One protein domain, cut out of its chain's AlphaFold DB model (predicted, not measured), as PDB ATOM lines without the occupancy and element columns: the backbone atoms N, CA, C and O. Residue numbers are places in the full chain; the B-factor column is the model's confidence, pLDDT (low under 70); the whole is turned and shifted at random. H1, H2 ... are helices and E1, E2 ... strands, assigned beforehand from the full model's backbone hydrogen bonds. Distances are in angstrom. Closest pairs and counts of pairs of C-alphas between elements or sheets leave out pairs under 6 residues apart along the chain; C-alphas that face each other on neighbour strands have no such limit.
ATOM      1  N   PHE A   2      90.407 -70.426  30.987       32.88
ATOM      2  CA  PHE A   2      90.262 -69.372  29.978       32.88
ATOM      3  C   PHE A   2      89.264 -69.832  28.913       32.88
ATOM      4  O   PHE A   2      89.418 -70.904  28.332       32.88
ATOM      5  N   THR A   3      88.216 -69.041  28.711       38.91
ATOM      6  CA  THR A   3      87.203 -69.240  27.672       38.91
ATOM      7  C   THR A   3      87.222 -68.054  26.718       38.91
ATOM      8  O   THR A   3      87.544 -66.938  27.134       38.91
ATOM      9  N   ASP A   4      86.864 -68.273  25.457       48.22
ATOM     10  CA  ASP A   4      86.677 -67.175  24.507       48.22
ATOM     11  C   ASP A   4      85.413 -66.344  24.801       48.22
ATOM     12  O   ASP A   4      84.659 -66.605  25.744       48.22
ATOM     13  N   ARG A   5      85.179 -65.313  23.975       40.44
ATOM     14  CA  ARG A   5      84.003 -64.425  24.059       40.44
ATOM     15  C   ARG A   5      82.661 -65.143  23.856       40.44
ATOM     16  O   ARG A   5      81.625 -64.525  24.081       40.44
ATOM     17  N   GLU A   6      82.672 -66.415  23.468       59.78
ATOM     18  CA  GLU A   6      81.490 -67.253  23.257       59.78
ATOM     19  C   GLU A   6      81.363 -68.352  24.327       59.78
ATOM     20  O   GLU A   6      80.461 -69.186  24.260       59.78
ATOM     21  N   GLY A   7      82.230 -68.344  25.348       40.56
ATOM     22  CA  GLY A   7      82.184 -69.286  26.465       40.56
ATOM     23  C   GLY A   7      82.749 -70.669  26.141       40.56
ATOM     24  O   GLY A   7      82.553 -71.599  26.926       40.56
ATOM     25  N   ARG A   8      83.465 -70.834  25.021       49.44
ATOM     26  CA  ARG A   8      84.115 -72.104  24.681       49.44
ATOM     27  C   ARG A   8      85.458 -72.209  25.392       49.44
ATOM     28  O   ARG A   8      86.246 -71.264  25.411       49.44
ATOM     29  N   VAL A   9      85.713 -73.368  25.993       42.16
ATOM     30  CA  VAL A   9      86.992 -73.694  26.635       42.16
ATOM     31  C   VAL A   9      88.040 -73.884  25.539       42.16
ATOM     32  O   VAL A   9      87.969 -74.857  24.792       42.16
ATOM     33  N   ILE A  10      89.007 -72.970  25.440       43.66
ATOM     34  CA  ILE A  10      90.151 -73.127  24.535       43.66
ATOM     35  C   ILE A  10      91.234 -73.884  25.303       43.66
ATOM     36  O   ILE A  10      92.037 -73.301  26.029       43.66
ATOM     37  N   LEU A  11      91.208 -75.208  25.183       41.28
ATOM     38  CA  LEU A  11      92.330 -76.083  25.503       41.28
ATOM     39  C   LEU A  11      92.771 -76.705  24.186       41.28
ATOM     40  O   LEU A  11      92.182 -77.693  23.754       41.28
ATOM     41  N   ASP A  12      93.779 -76.119  23.548       41.06
ATOM     42  CA  ASP A  12      94.528 -76.848  22.531       41.06
ATOM     43  C   ASP A  12      95.489 -77.767  23.289       41.06
ATOM     44  O   ASP A  12      96.502 -77.332  23.840       41.06
ATOM     45  N   GLN A  13      95.076 -79.020  23.482       40.03
ATOM     46  CA  GLN A  13      95.953 -80.038  24.042       40.03
ATOM     47  C   GLN A  13      96.938 -80.398  22.941       40.03
ATOM     48  O   GLN A  13      96.515 -80.883  21.898       40.03
ATOM     49  N   GLY A  14      98.234 -80.176  23.160       40.62
ATOM     50  CA  GLY A  14      99.260 -80.646  22.233       40.62
ATOM     51  C   GLY A  14      99.188 -82.170  22.112       40.62
ATOM     52  O   GLY A  14      99.727 -82.891  22.954       40.62
ATOM     53  N   THR A  15      98.477 -82.655  21.100       38.34
ATOM     54  CA  THR A  15      98.297 -84.070  20.783       38.34
ATOM     55  C   THR A  15      99.028 -84.416  19.496       38.34
ATOM     56  O   THR A  15      99.079 -83.606  18.573       38.34
ATOM     57  N   ASP A  16      99.570 -85.634  19.423       47.12
ATOM     58  CA  ASP A  16     100.047 -86.191  18.156       47.12
ATOM     59  C   ASP A  16      98.878 -86.410  17.169       47.12
ATOM     60  O   ASP A  16      97.707 -86.224  17.507       47.12
ATOM     61  N   ILE A  17      99.200 -86.819  15.938       43.97
ATOM     62  CA  ILE A  17      98.248 -87.172  14.865       43.97
ATOM     63  C   ILE A  17      97.170 -88.203  15.272       43.97
ATOM     64  O   ILE A  17      96.190 -88.364  14.552       43.97
ATOM     65  N   GLU A  18      97.304 -88.854  16.433       44.22
ATOM     66  CA  GLU A  18      96.335 -89.801  16.999       44.22
ATOM     67  C   GLU A  18      95.607 -89.277  18.256       44.22
ATOM     68  O   GLU A  18      94.874 -90.025  18.904       44.22
ATOM     69  N   GLY A  19      95.769 -88.005  18.634       42.38
ATOM     70  CA  GLY A  19      95.068 -87.439  19.792       42.38
ATOM     71  C   GLY A  19      95.663 -87.852  21.146       42.38
ATOM     72  O   GLY A  19      95.013 -87.696  22.183       42.38
ATOM     73  N   ARG A  20      96.882 -88.412  21.180       46.50
ATOM     74  CA  ARG A  20      97.453 -89.009  22.393       46.50
ATOM     75  C   ARG A  20      98.352 -88.026  23.140       46.50
ATOM     76  O   ARG A  20      99.451 -87.702  22.701       46.50
ATOM     77  N   VAL A  21      97.950 -87.638  24.352       52.34
ATOM     78  CA  VAL A  21      98.865 -87.009  25.322       52.34
ATOM     79  C   VAL A  21      99.791 -88.099  25.871       52.34
ATOM     80  O   VAL A  21      99.352 -88.977  26.622       52.34
ATOM     81  N   ARG A  22     101.065 -88.114  25.453       53.62
ATOM     82  CA  ARG A  22     101.972 -89.226  25.789       53.62
ATOM     83  C   ARG A  22     102.603 -89.094  27.186       53.62
ATOM     84  O   ARG A  22     103.005 -88.000  27.592       53.62
ATOM     85  N   PRO A  23     102.693 -90.212  27.935       53.06
ATOM     86  CA  PRO A  23     103.241 -90.233  29.286       53.06
ATOM     87  C   PRO A  23     104.767 -90.069  29.279       53.06
ATOM     88  O   PRO A  23     105.458 -90.681  28.466       53.06
ATOM     89  N   THR A  24     105.268 -89.273  30.226       63.59
ATOM     90  CA  THR A  24     106.692 -89.110  30.566       63.59
ATOM     91  C   THR A  24     107.334 -90.445  30.949       63.59
ATOM     92  O   THR A  24     106.625 -91.370  31.350       63.59
ATOM     93  N   ALA A  25     108.666 -90.552  30.904       59.31
ATOM     94  CA  ALA A  25     109.367 -91.735  31.420       59.31
ATOM     95  C   ALA A  25     109.000 -91.977  32.887       59.31
ATOM     96  O   ALA A  25     108.733 -93.107  33.286       59.31
ATOM     97  N   SER A  26     108.871 -90.902  33.673       60.50
ATOM     98  CA  SER A  26     108.359 -90.978  35.044       60.50
ATOM     99  C   SER A  26     106.960 -91.603  35.139       60.50
ATOM    100  O   SER A  26     106.723 -92.439  36.009       60.50
ATOM    101  N   ALA A  27     106.042 -91.258  34.234       61.84
ATOM    102  CA  ALA A  27     104.694 -91.822  34.203       61.84
ATOM    103  C   ALA A  27     104.682 -93.278  33.702       61.84
ATOM    104  O   ALA A  27     103.903 -94.092  34.197       61.84
ATOM    105  N   GLN A  28     105.565 -93.630  32.763       63.50
ATOM    106  CA  GLN A  28     105.740 -95.004  32.286       63.50
ATOM    107  C   GLN A  28     106.331 -95.906  33.379       63.50
ATOM    108  O   GLN A  28     105.795 -96.983  33.639       63.50
ATOM    109  N   ALA A  29     107.366 -95.440  34.080       60.09
ATOM    110  CA  ALA A  29     107.986 -96.145  35.198       60.09
ATOM    111  C   ALA A  29     107.010 -96.335  36.369       60.09
ATOM    112  O   ALA A  29     106.918 -97.429  36.924       60.09
ATOM    113  N   PRO A  83     111.464 -78.768  17.356       59.75
ATOM    114  CA  PRO A  83     111.620 -77.691  16.395       59.75
ATOM    115  C   PRO A  83     111.697 -78.250  14.977       59.75
ATOM    116  O   PRO A  83     112.542 -79.099  14.688       59.75
ATOM    117  N   VAL A  84     110.856 -77.724  14.085       65.25
ATOM    118  CA  VAL A  84     110.957 -77.991  12.641       65.25
ATOM    119  C   VAL A  84     112.344 -77.581  12.134       65.25
ATOM    120  O   VAL A  84     112.938 -78.260  11.302       65.25
ATOM    121  N   ASP A  85     112.889 -76.502  12.698       69.25
ATOM    122  CA  ASP A  85     114.250 -76.043  12.456       69.25
ATOM    123  C   ASP A  85     115.187 -76.408  13.624       69.25
ATOM    124  O   ASP A  85     115.170 -75.793  14.697       69.25
ATOM    125  N   ARG A  86     116.064 -77.389  13.389       63.94
ATOM    126  CA  ARG A  86     117.061 -77.862  14.366       63.94
ATOM    127  C   ARG A  86     118.210 -76.871  14.600       63.94
ATOM    128  O   ARG A  86     118.978 -77.049  15.544       63.94
ATOM    129  N   PHE A  87     118.343 -75.815  13.793       67.12
ATOM    130  CA  PHE A  87     119.354 -74.773  14.000       67.12
ATOM    131  C   PHE A  87     118.961 -73.759  15.080       67.12
ATOM    132  O   PHE A  87     119.846 -73.073  15.604       67.12
ATOM    133  N   VAL A  88     117.669 -73.683  15.427       71.12
ATOM    134  CA  VAL A  88     117.134 -72.791  16.467       71.12
ATOM    135  C   VAL A  88     117.453 -73.324  17.865       71.12
ATOM    136  O   VAL A  88     117.957 -72.575  18.697       71.12
ATOM    137  N   LEU A  89     117.239 -74.623  18.109       72.81
ATOM    138  CA  LEU A  89     117.586 -75.297  19.368       72.81
ATOM    139  C   LEU A  89     118.700 -76.315  19.123       72.81
ATOM    140  O   LEU A  89     118.471 -77.521  19.013       72.81
ATOM    141  N   ARG A  90     119.932 -75.814  19.020       73.06
ATOM    142  CA  ARG A  90     121.103 -76.619  18.633       73.06
ATOM    143  C   ARG A  90     121.386 -77.776  19.586       73.06
ATOM    144  O   ARG A  90     121.992 -78.756  19.168       73.06
ATOM    145  N   THR A  91     120.965 -77.667  20.846       75.19
ATOM    146  CA  THR A  91     121.173 -78.713  21.858       75.19
ATOM    147  C   THR A  91     119.995 -79.682  21.987       75.19
ATOM    148  O   THR A  91     120.074 -80.639  22.756       75.19
ATOM    149  N   TYR A  92     118.920 -79.504  21.204       72.12
ATOM    150  CA  TYR A  92     117.713 -80.334  21.303       72.12
ATOM    151  C   TYR A  92     117.976 -81.808  20.950       72.12
ATOM    152  O   TYR A  92     117.387 -82.707  21.543       72.12
ATOM    153  N   GLY A  93     118.906 -82.085  20.030       70.19
ATOM    154  CA  GLY A  93     119.292 -83.461  19.681       70.19
ATOM    155  C   GLY A  93     119.834 -84.264  20.871       70.19
ATOM    156  O   GLY A  93     119.557 -85.455  20.983       70.19
ATOM    157  N   ASP A  94     120.511 -83.594  21.805       74.88
ATOM    158  CA  ASP A  94     121.062 -84.198  23.024       74.88
ATOM    159  C   ASP A  94     120.068 -84.175  24.198       74.88
ATOM    160  O   ASP A  94     120.360 -84.664  25.295       74.88
ATOM    161  N   HIS A  95     118.885 -83.588  23.994       77.06
ATOM    162  CA  HIS A  95     117.882 -83.441  25.031       77.06
ATOM    163  C   HIS A  95     117.277 -84.793  25.426       77.06
ATOM    164  O   HIS A  95     117.082 -85.701  24.617       77.06
ATOM    165  N   VAL A  96     116.910 -84.920  26.701       76.69
ATOM    166  CA  VAL A  96     116.354 -86.161  27.245       76.69
ATOM    167  C   VAL A  96     115.037 -86.565  26.574       76.69
ATOM    168  O   VAL A  96     114.794 -87.755  26.396       76.69
ATOM    169  N   ALA A  97     114.237 -85.597  26.114       72.25
ATOM    170  CA  ALA A  97     113.018 -85.859  25.347       72.25
ATOM    171  C   ALA A  97     113.303 -86.637  24.050       72.25
ATOM    172  O   ALA A  97     112.556 -87.553  23.716       72.25
ATOM    173  N   THR A  98     114.424 -86.355  23.379       72.38
ATOM    174  CA  THR A  98     114.853 -87.061  22.162       72.38
ATOM    175  C   THR A  98     115.097 -88.541  22.438       72.38
ATOM    176  O   THR A  98     114.635 -89.401  21.693       72.38
ATOM    177  N   ARG A  99     115.747 -88.866  23.562       74.81
ATOM    178  CA  ARG A  99     115.978 -90.262  23.970       74.81
ATOM    179  C   ARG A  99     114.681 -90.979  24.340       74.81
ATOM    180  O   ARG A  99     114.477 -92.113  23.915       74.81
ATOM    181  N   LEU A 100     113.795 -90.303  25.069       73.69
ATOM    182  CA  LEU A 100     112.494 -90.857  25.454       73.69
ATOM    183  C   LEU A 100     111.602 -91.156  24.250       73.69
ATOM    184  O   LEU A 100     110.867 -92.140  24.258       73.69
ATOM    185  N   TRP A 101     111.691 -90.339  23.204       70.19
ATOM    186  CA  TRP A 101     110.933 -90.532  21.973       70.19
ATOM    187  C   TRP A 101     111.337 -91.774  21.193       70.19
ATOM    188  O   TRP A 101     110.479 -92.481  20.675       70.19
ATOM    189  N   VAL A 102     112.631 -92.098  21.185       72.50
ATOM    190  CA  VAL A 102     113.159 -93.337  20.590       72.50
ATOM    191  C   VAL A 102     112.937 -94.545  21.529       72.50
ATOM    192  O   VAL A 102     113.436 -95.640  21.291       72.50
ATOM    193  N   GLY A 103     112.174 -94.373  22.618       72.62
ATOM    194  CA  GLY A 103     111.868 -95.428  23.586       72.62
ATOM    195  C   GLY A 103     113.034 -95.779  24.512       72.62
ATOM    196  O   GLY A 103     112.992 -96.799  25.198       72.62
ATOM    197  N   VAL A 104     114.081 -94.951  24.546       78.69
ATOM    198  CA  VAL A 104     115.251 -95.164  25.398       78.69
ATOM    199  C   VAL A 104     115.029 -94.467  26.731       78.69
ATOM    200  O   VAL A 104     115.050 -93.236  26.813       78.69
ATOM    201  N   ASP A 105     114.875 -95.259  27.791       76.88
ATOM    202  CA  ASP A 105     114.804 -94.715  29.143       76.88
ATOM    203  C   ASP A 105     116.120 -94.009  29.521       76.88
ATOM    204  O   ASP A 105     117.234 -94.403  29.158       76.88
ATOM    205  N   ARG A 106     115.971 -92.917  30.261       74.94
ATOM    206  CA  ARG A 106     117.064 -92.075  30.753       74.94
ATOM    207  C   ARG A 106     117.716 -92.630  32.021       74.94
ATOM    208  O   ARG A 106     118.789 -92.156  32.395       74.94
ATOM    209  N   GLY A 107     117.082 -93.611  32.664       78.88
ATOM    210  CA  GLY A 107     117.504 -94.186  33.937       78.88
ATOM    211  C   GLY A 107     117.138 -93.319  35.147       78.88
ATOM    212  O   GLY A 107     116.594 -92.217  35.031       78.88
ATOM    213  N   GLU A 108     117.434 -93.822  36.346       80.38
ATOM    214  CA  GLU A 108     117.075 -93.153  37.600       80.38
ATOM    215  C   GLU A 108     117.928 -91.896  37.850       80.38
ATOM    216  O   GLU A 108     119.161 -91.949  37.850       80.38
ATOM    217  N   LEU A 109     117.287 -90.755  38.145       79.56
ATOM    218  CA  LEU A 109     118.009 -89.608  38.698       79.56
ATOM    219  C   LEU A 109     118.153 -89.739  40.208       79.56
ATOM    220  O   LEU A 109     117.179 -89.911  40.945       79.56
ATOM    221  N   ARG A 110     119.368 -89.485  40.687       82.19
ATOM    222  CA  ARG A 110     119.600 -89.240  42.108       82.19
ATOM    223  C   ARG A 110     119.196 -87.814  42.460       82.19
ATOM    224  O   ARG A 110     119.861 -86.856  42.076       82.19
ATOM    225  N   VAL A 111     118.105 -87.688  43.211       77.81
ATOM    226  CA  VAL A 111     117.668 -86.416  43.792       77.81
ATOM    227  C   VAL A 111     118.376 -86.211  45.124       77.81
ATOM    228  O   VAL A 111     118.172 -86.978  46.067       77.81
ATOM    229  N   PHE A 112     119.180 -85.155  45.211       77.38
ATOM    230  CA  PHE A 112     119.810 -84.720  46.453       77.38
ATOM    231  C   PHE A 112     119.042 -83.524  47.011       77.38
ATOM    232  O   PHE A 112     119.112 -82.427  46.465       77.38
ATOM    233  N   ASP A 149     108.404 -84.135  45.326       78.88
ATOM    234  CA  ASP A 149     108.070 -85.392  44.669       78.88
ATOM    235  C   ASP A 149     109.116 -85.725  43.592       78.88
ATOM    236  O   ASP A 149     109.409 -84.921  42.700       78.88
ATOM    237  N   LYS A 150     109.716 -86.918  43.687       79.44
ATOM    238  CA  LYS A 150     110.744 -87.351  42.732       79.44
ATOM    239  C   LYS A 150     110.171 -87.463  41.320       79.44
ATOM    240  O   LYS A 150     110.844 -87.067  40.374       79.44
ATOM    241  N   GLY A 151     108.941 -87.960  41.177       81.56
ATOM    242  CA  GLY A 151     108.251 -88.063  39.891       81.56
ATOM    243  C   GLY A 151     108.021 -86.697  39.244       81.56
ATOM    244  O   GLY A 151     108.189 -86.560  38.031       81.56
ATOM    245  N   LEU A 152     107.737 -85.675  40.051       83.06
ATOM    246  CA  LEU A 152     107.584 -84.292  39.616       83.06
ATOM    247  C   LEU A 152     108.913 -83.692  39.151       83.06
ATOM    248  O   LEU A 152     108.969 -83.134  38.058       83.06
ATOM    249  N   ILE A 153     110.000 -83.860  39.916       84.12
ATOM    250  CA  ILE A 153     111.347 -83.448  39.470       84.12
ATOM    251  C   ILE A 153     111.689 -84.135  38.150       84.12
ATOM    252  O   ILE A 153     112.227 -83.512  37.241       84.12
ATOM    253  N   PHE A 154     111.366 -85.421  38.032       84.25
ATOM    254  CA  PHE A 154     111.651 -86.200  36.836       84.25
ATOM    255  C   PHE A 154     110.879 -85.654  35.640       84.25
ATOM    256  O   PHE A 154     111.483 -85.383  34.609       84.25
ATOM    257  N   ALA A 155     109.577 -85.416  35.801       82.38
ATOM    258  CA  ALA A 155     108.748 -84.824  34.762       82.38
ATOM    259  C   ALA A 155     109.245 -83.427  34.352       82.38
ATOM    260  O   ALA A 155     109.243 -83.113  33.166       82.38
ATOM    261  N   PHE A 156     109.705 -82.607  35.301       84.88
ATOM    262  CA  PHE A 156     110.271 -81.291  35.003       84.88
ATOM    263  C   PHE A 156     111.594 -81.381  34.249       84.88
ATOM    264  O   PHE A 156     111.755 -80.681  33.259       84.88
ATOM    265  N   VAL A 157     112.511 -82.264  34.652       84.44
ATOM    266  CA  VAL A 157     113.772 -82.484  33.921       84.44
ATOM    267  C   VAL A 157     113.506 -82.987  32.506       84.44
ATOM    268  O   VAL A 157     114.182 -82.574  31.575       84.44
ATOM    269  N   GLU A 158     112.509 -83.853  32.330       83.81
ATOM    270  CA  GLU A 158     112.134 -84.375  31.012       83.81
ATOM    271  C   GLU A 158     111.535 -83.314  30.083       83.81
ATOM    272  O   GLU A 158     111.591 -83.462  28.863       83.81
ATOM    273  N   ARG A 159     110.967 -82.250  30.656       82.75
ATOM    274  CA  ARG A 159     110.260 -81.190  29.932       82.75
ATOM    275  C   ARG A 159     111.042 -79.879  29.860       82.75
ATOM    276  O   ARG A 159     110.623 -79.002  29.115       82.75
ATOM    277  N   TRP A 160     112.125 -79.720  30.617       86.81
ATOM    278  CA  TRP A 160     112.919 -78.491  30.679       86.81
ATOM    279  C   TRP A 160     113.931 -78.405  29.547       86.81
ATOM    280  O   TRP A 160     114.829 -79.233  29.460       86.81
ATOM    281  N   HIS A 161     113.864 -77.342  28.758       81.69
ATOM    282  CA  HIS A 161     114.810 -77.079  27.691       81.69
ATOM    283  C   HIS A 161     115.849 -76.027  28.099       81.69
ATOM    284  O   HIS A 161     115.516 -74.910  28.501       81.69
ATOM    285  N   ARG A 162     117.136 -76.369  27.964       81.75
ATOM    286  CA  ARG A 162     118.245 -75.534  28.449       81.75
ATOM    287  C   ARG A 162     118.418 -74.228  27.674       81.75
ATOM    288  O   ARG A 162     118.671 -73.207  28.307       81.75
ATOM    289  N   ASP A 163     118.298 -74.246  26.344       78.25
ATOM    290  CA  ASP A 163     118.601 -73.060  25.520       78.25
ATOM    291  C   ASP A 163     117.572 -71.933  25.711       78.25
ATOM    292  O   ASP A 163     117.904 -70.759  25.571       78.25
ATOM    293  N   THR A 164     116.334 -72.285  26.060       79.06
ATOM    294  CA  THR A 164     115.210 -71.351  26.265       79.06
ATOM    295  C   THR A 164     114.880 -71.141  27.740       79.06
ATOM    296  O   THR A 164     114.142 -70.218  28.079       79.06
ATOM    297  N   ASN A 165     115.419 -71.990  28.622       83.19
ATOM    298  CA  ASN A 165     115.082 -72.055  30.040       83.19
ATOM    299  C   ASN A 165     113.561 -72.171  30.298       83.19
ATOM    300  O   ASN A 165     113.030 -71.577  31.240       83.19
ATOM    301  N   SER A 166     112.857 -72.922  29.444       83.31
ATOM    302  CA  SER A 166     111.404 -73.128  29.491       83.31
ATOM    303  C   SER A 166     111.048 -74.609  29.654       83.31
ATOM    304  O   SER A 166     111.841 -75.498  29.353       83.31
ATOM    305  N   PHE A 167     109.851 -74.887  30.164       84.38
ATOM    306  CA  PHE A 167     109.271 -76.221  30.281       84.38
ATOM    307  C   PHE A 167     108.230 -76.444  29.189       84.38
ATOM    308  O   PHE A 167     107.317 -75.639  29.034       84.38
ATOM    309  N   HIS A 168     108.298 -77.577  28.501       76.62
ATOM    310  CA  HIS A 168     107.293 -78.008  27.535       76.62
ATOM    311  C   HIS A 168     106.238 -78.883  28.227       76.62
ATOM    312  O   HIS A 168     106.396 -80.095  28.432       76.62
ATOM    313  N   LEU A 169     105.144 -78.255  28.645       78.50
ATOM    314  CA  LEU A 169     104.006 -78.912  29.282       78.50
ATOM    315  C   LEU A 169     102.939 -79.257  28.224       78.50
ATOM    316  O   LEU A 169     102.925 -78.663  27.151       78.50
ATOM    317  N   PRO A 170     101.992 -80.176  28.501       69.69
ATOM    318  CA  PRO A 170     100.903 -80.476  27.560       69.69
ATOM    319  C   PRO A 170      99.993 -79.272  27.265       69.69
ATOM    320  O   PRO A 170      99.274 -79.274  26.273       69.69
ATOM    321  N   ILE A 171     100.021 -78.262  28.144       75.06
ATOM    322  CA  ILE A 171      99.274 -77.003  28.027       75.06
ATOM    323  C   ILE A 171     100.054 -75.908  27.276       75.06
ATOM    324  O   ILE A 171      99.560 -74.795  27.132       75.06
ATOM    325  N   GLY A 172     101.273 -76.210  26.824       79.00
ATOM    326  CA  GLY A 172     102.159 -75.274  26.142       79.00
ATOM    327  C   GLY A 172     103.487 -75.063  26.865       79.00
ATOM    328  O   GLY A 172     103.862 -75.798  27.784       79.00
ATOM    329  N   GLU A 173     104.220 -74.048  26.420       82.38
ATOM    330  CA  GLU A 173     105.502 -73.667  27.005       82.38
ATOM    331  C   GLU A 173     105.304 -72.836  28.274       82.38
ATOM    332  O   GLU A 173     104.477 -71.926  28.319       82.38
ATOM    333  N   MET A 174     106.086 -73.133  29.310       85.31
ATOM    334  CA  MET A 174     106.083 -72.392  30.565       85.31
ATOM    335  C   MET A 174     107.496 -71.960  30.934       85.31
ATOM    336  O   MET A 174     108.372 -72.793  31.139       85.31
ATOM    337  N   THR A 175     107.714 -70.657  31.065       87.44
ATOM    338  CA  THR A 175     108.995 -70.084  31.495       87.44
ATOM    339  C   THR A 175     108.893 -69.662  32.953       87.44
ATOM    340  O   THR A 175     107.937 -68.985  33.318       87.44
ATOM    341  N   ILE A 176     109.876 -70.036  33.782       87.12
ATOM    342  CA  ILE A 176     109.952 -69.547  35.166       87.12
ATOM    343  C   ILE A 176     110.334 -68.070  35.139       87.12
ATOM    344  O   ILE A 176     111.389 -67.697  34.623       87.12
ATOM    345  N   THR A 177     109.489 -67.237  35.732       89.56
ATOM    346  CA  THR A 177     109.738 -65.807  35.906       89.56
ATOM    347  C   THR A 177     110.352 -65.510  37.274       89.56
ATOM    348  O   THR A 177     110.340 -66.341  38.187       89.56
ATOM    349  N   LEU A 178     110.883 -64.297  37.445       88.94
ATOM    350  CA  LEU A 178     111.331 -63.837  38.762       88.94
ATOM    351  C   LEU A 178     110.174 -63.779  39.775       88.94
ATOM    352  O   LEU A 178     110.401 -64.061  40.949       88.94
ATOM    353  N   ASP A 179     108.946 -63.494  39.331       89.88
ATOM    354  CA  ASP A 179     107.757 -63.487  40.192       89.88
ATOM    355  C   ASP A 179     107.429 -64.891  40.716       89.88
ATOM    356  O   ASP A 179     107.113 -65.047  41.899       89.88
ATOM    357  N   ASP A 180     107.575 -65.924  39.879       88.75
ATOM    358  CA  ASP A 180     107.417 -67.323  40.299       88.75
ATOM    359  C   ASP A 180     108.468 -67.697  41.350       88.75
ATOM    360  O   ASP A 180     108.140 -68.275  42.388       88.75
ATOM    361  N   VAL A 181     109.733 -67.320  41.121       84.88
ATOM    362  CA  VAL A 181     110.834 -67.543  42.074       84.88
ATOM    363  C   VAL A 181     110.563 -66.823  43.396       84.88
ATOM    364  O   VAL A 181     110.728 -67.419  44.461       84.88
ATOM    365  N   SER A 182     110.109 -65.569  43.347       87.31
ATOM    366  CA  SER A 182     109.749 -64.800  44.541       87.31
ATOM    367  C   SER A 182     108.590 -65.434  45.299       87.31
ATOM    368  O   SER A 182     108.628 -65.543  46.521       87.31
ATOM    369  N   SER A 183     107.575 -65.904  44.576       85.62
ATOM    370  CA  SER A 183     106.378 -66.502  45.163       85.62
ATOM    371  C   SER A 183     106.674 -67.855  45.812       85.62
ATOM    372  O   SER A 183     106.153 -68.139  46.887       85.62
ATOM    373  N   LEU A 184     107.532 -68.672  45.190       83.19
ATOM    374  CA  LEU A 184     107.886 -70.011  45.672       83.19
ATOM    375  C   LEU A 184     108.957 -70.006  46.765       83.19
ATOM    376  O   LEU A 184     108.921 -70.852  47.658       83.19
ATOM    377  N   LEU A 185     109.945 -69.114  46.673       81.88
ATOM    378  CA  LEU A 185     111.095 -69.097  47.585       81.88
ATOM    379  C   LEU A 185     111.045 -67.949  48.596       81.88
ATOM    380  O   LEU A 185     111.903 -67.880  49.473       81.88
ATOM    381  N   HIS A 186     110.084 -67.032  48.461       85.25
ATOM    382  CA  HIS A 186     109.984 -65.816  49.271       85.25
ATOM    383  C   HIS A 186     111.280 -64.989  49.285       85.25
ATOM    384  O   HIS A 186     111.570 -64.297  50.263       85.25
ATOM    385  N   ILE A 187     112.067 -65.068  48.206       86.19
ATOM    386  CA  ILE A 187     113.255 -64.237  47.996       86.19
ATOM    387  C   ILE A 187     112.802 -62.939  47.315       86.19
ATOM    388  O   ILE A 187     112.032 -62.996  46.347       86.19
ATOM    389  N   PRO A 188     113.261 -61.765  47.773       84.50
ATOM    390  CA  PRO A 188     112.955 -60.518  47.093       84.50
ATOM    391  C   PRO A 188     113.604 -60.475  45.704       84.50
ATOM    392  O   PRO A 188     114.787 -60.760  45.537       84.50
ATOM    393  N   ILE A 189     112.824 -60.066  44.704       84.44
ATOM    394  CA  ILE A 189     113.299 -59.840  43.325       84.44
ATOM    395  C   ILE A 189     114.020 -58.500  43.160       84.44
ATOM    396  O   ILE A 189     114.723 -58.273  42.180       84.44
ATOM    397  N   THR A 190     113.855 -57.612  44.138       81.50
ATOM    398  CA  THR A 190     114.561 -56.339  44.242       81.50
ATOM    399  C   THR A 190     115.641 -56.453  45.310       81.50
ATOM    400  O   THR A 190     115.338 -56.763  46.460       81.50
ATOM    401  N   GLY A 191     116.890 -56.164  44.957       74.81
ATOM    402  CA  GLY A 191     118.010 -56.211  45.892       74.81
ATOM    403  C   GLY A 191     119.263 -55.569  45.313       74.81
ATOM    404  O   GLY A 191     119.292 -55.167  44.148       74.81
ATOM    405  N   ALA A 192     120.305 -55.462  46.138       71.06
ATOM    406  CA  ALA A 192     121.611 -55.020  45.671       71.06
ATOM    407  C   ALA A 192     122.146 -56.029  44.646       71.06
ATOM    408  O   ALA A 192     122.286 -57.216  44.940       71.06
TER     409      ALA A 192
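Overview. This is residues 2 to 29, 83 to 112 and 149 to 192 of the 248 residues of the protein "protein MAIN-LIKE 1-like" of Cicer arietinum (UniProt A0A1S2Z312). With little regular structure, a small antiparallel hairpin, E1 and E2, lies near the middle; H3 packs on E1, H1 on H3, and H4 lies off alone. The 102 printed residues, only 37 in named elements, hold H1 H2 H3 E1 E2 H4 in that order, class mixed. The whole is loose, radius of gyration of the C-alphas 16.7 A, spanning 48 by 46 by 33 A.

Arrangement. E1, residues 166 to 169, and E2, residues 172 to 175, form a hairpin; N 167 and O 174, 2.7 A apart, are within hydrogen-bond range. The closest C-alphas of E1 and H3, residues 150 to 159, are His 168 and Arg 159, 5.0 A apart. H1, residues 25 to 29, touches H3, closest C-alphas Ser 26 and Gly 151, 5.7 A. H2, residues 96 to 101, only just touches H3, with 3 pairs of C-alphas within 8 A, closest Ala 97 and Glu 158, 5.9 A, about perpendicular at 85 degrees. H4, residues 178 to 185, touches no helix. In H1 to H4 every O i to N i+4 pair is within hydrogen-bond range.

Along the chain. First to last C-alpha, H3 measures 14.2 A and H4 10.3 A. H1 begins at (109.367, -91.735, 31.420); H4 ends at (111.095, -69.097, 47.585).

Size, cuts and confidence. The printed part has two cuts: across the first, C-alphas 29 and 83 are 26.6 A apart, and across the second, C-alphas 112 and 149 are 11.9 A apart. Residues 2 to 29, 83 to 87 and 170 have pLDDT under 70.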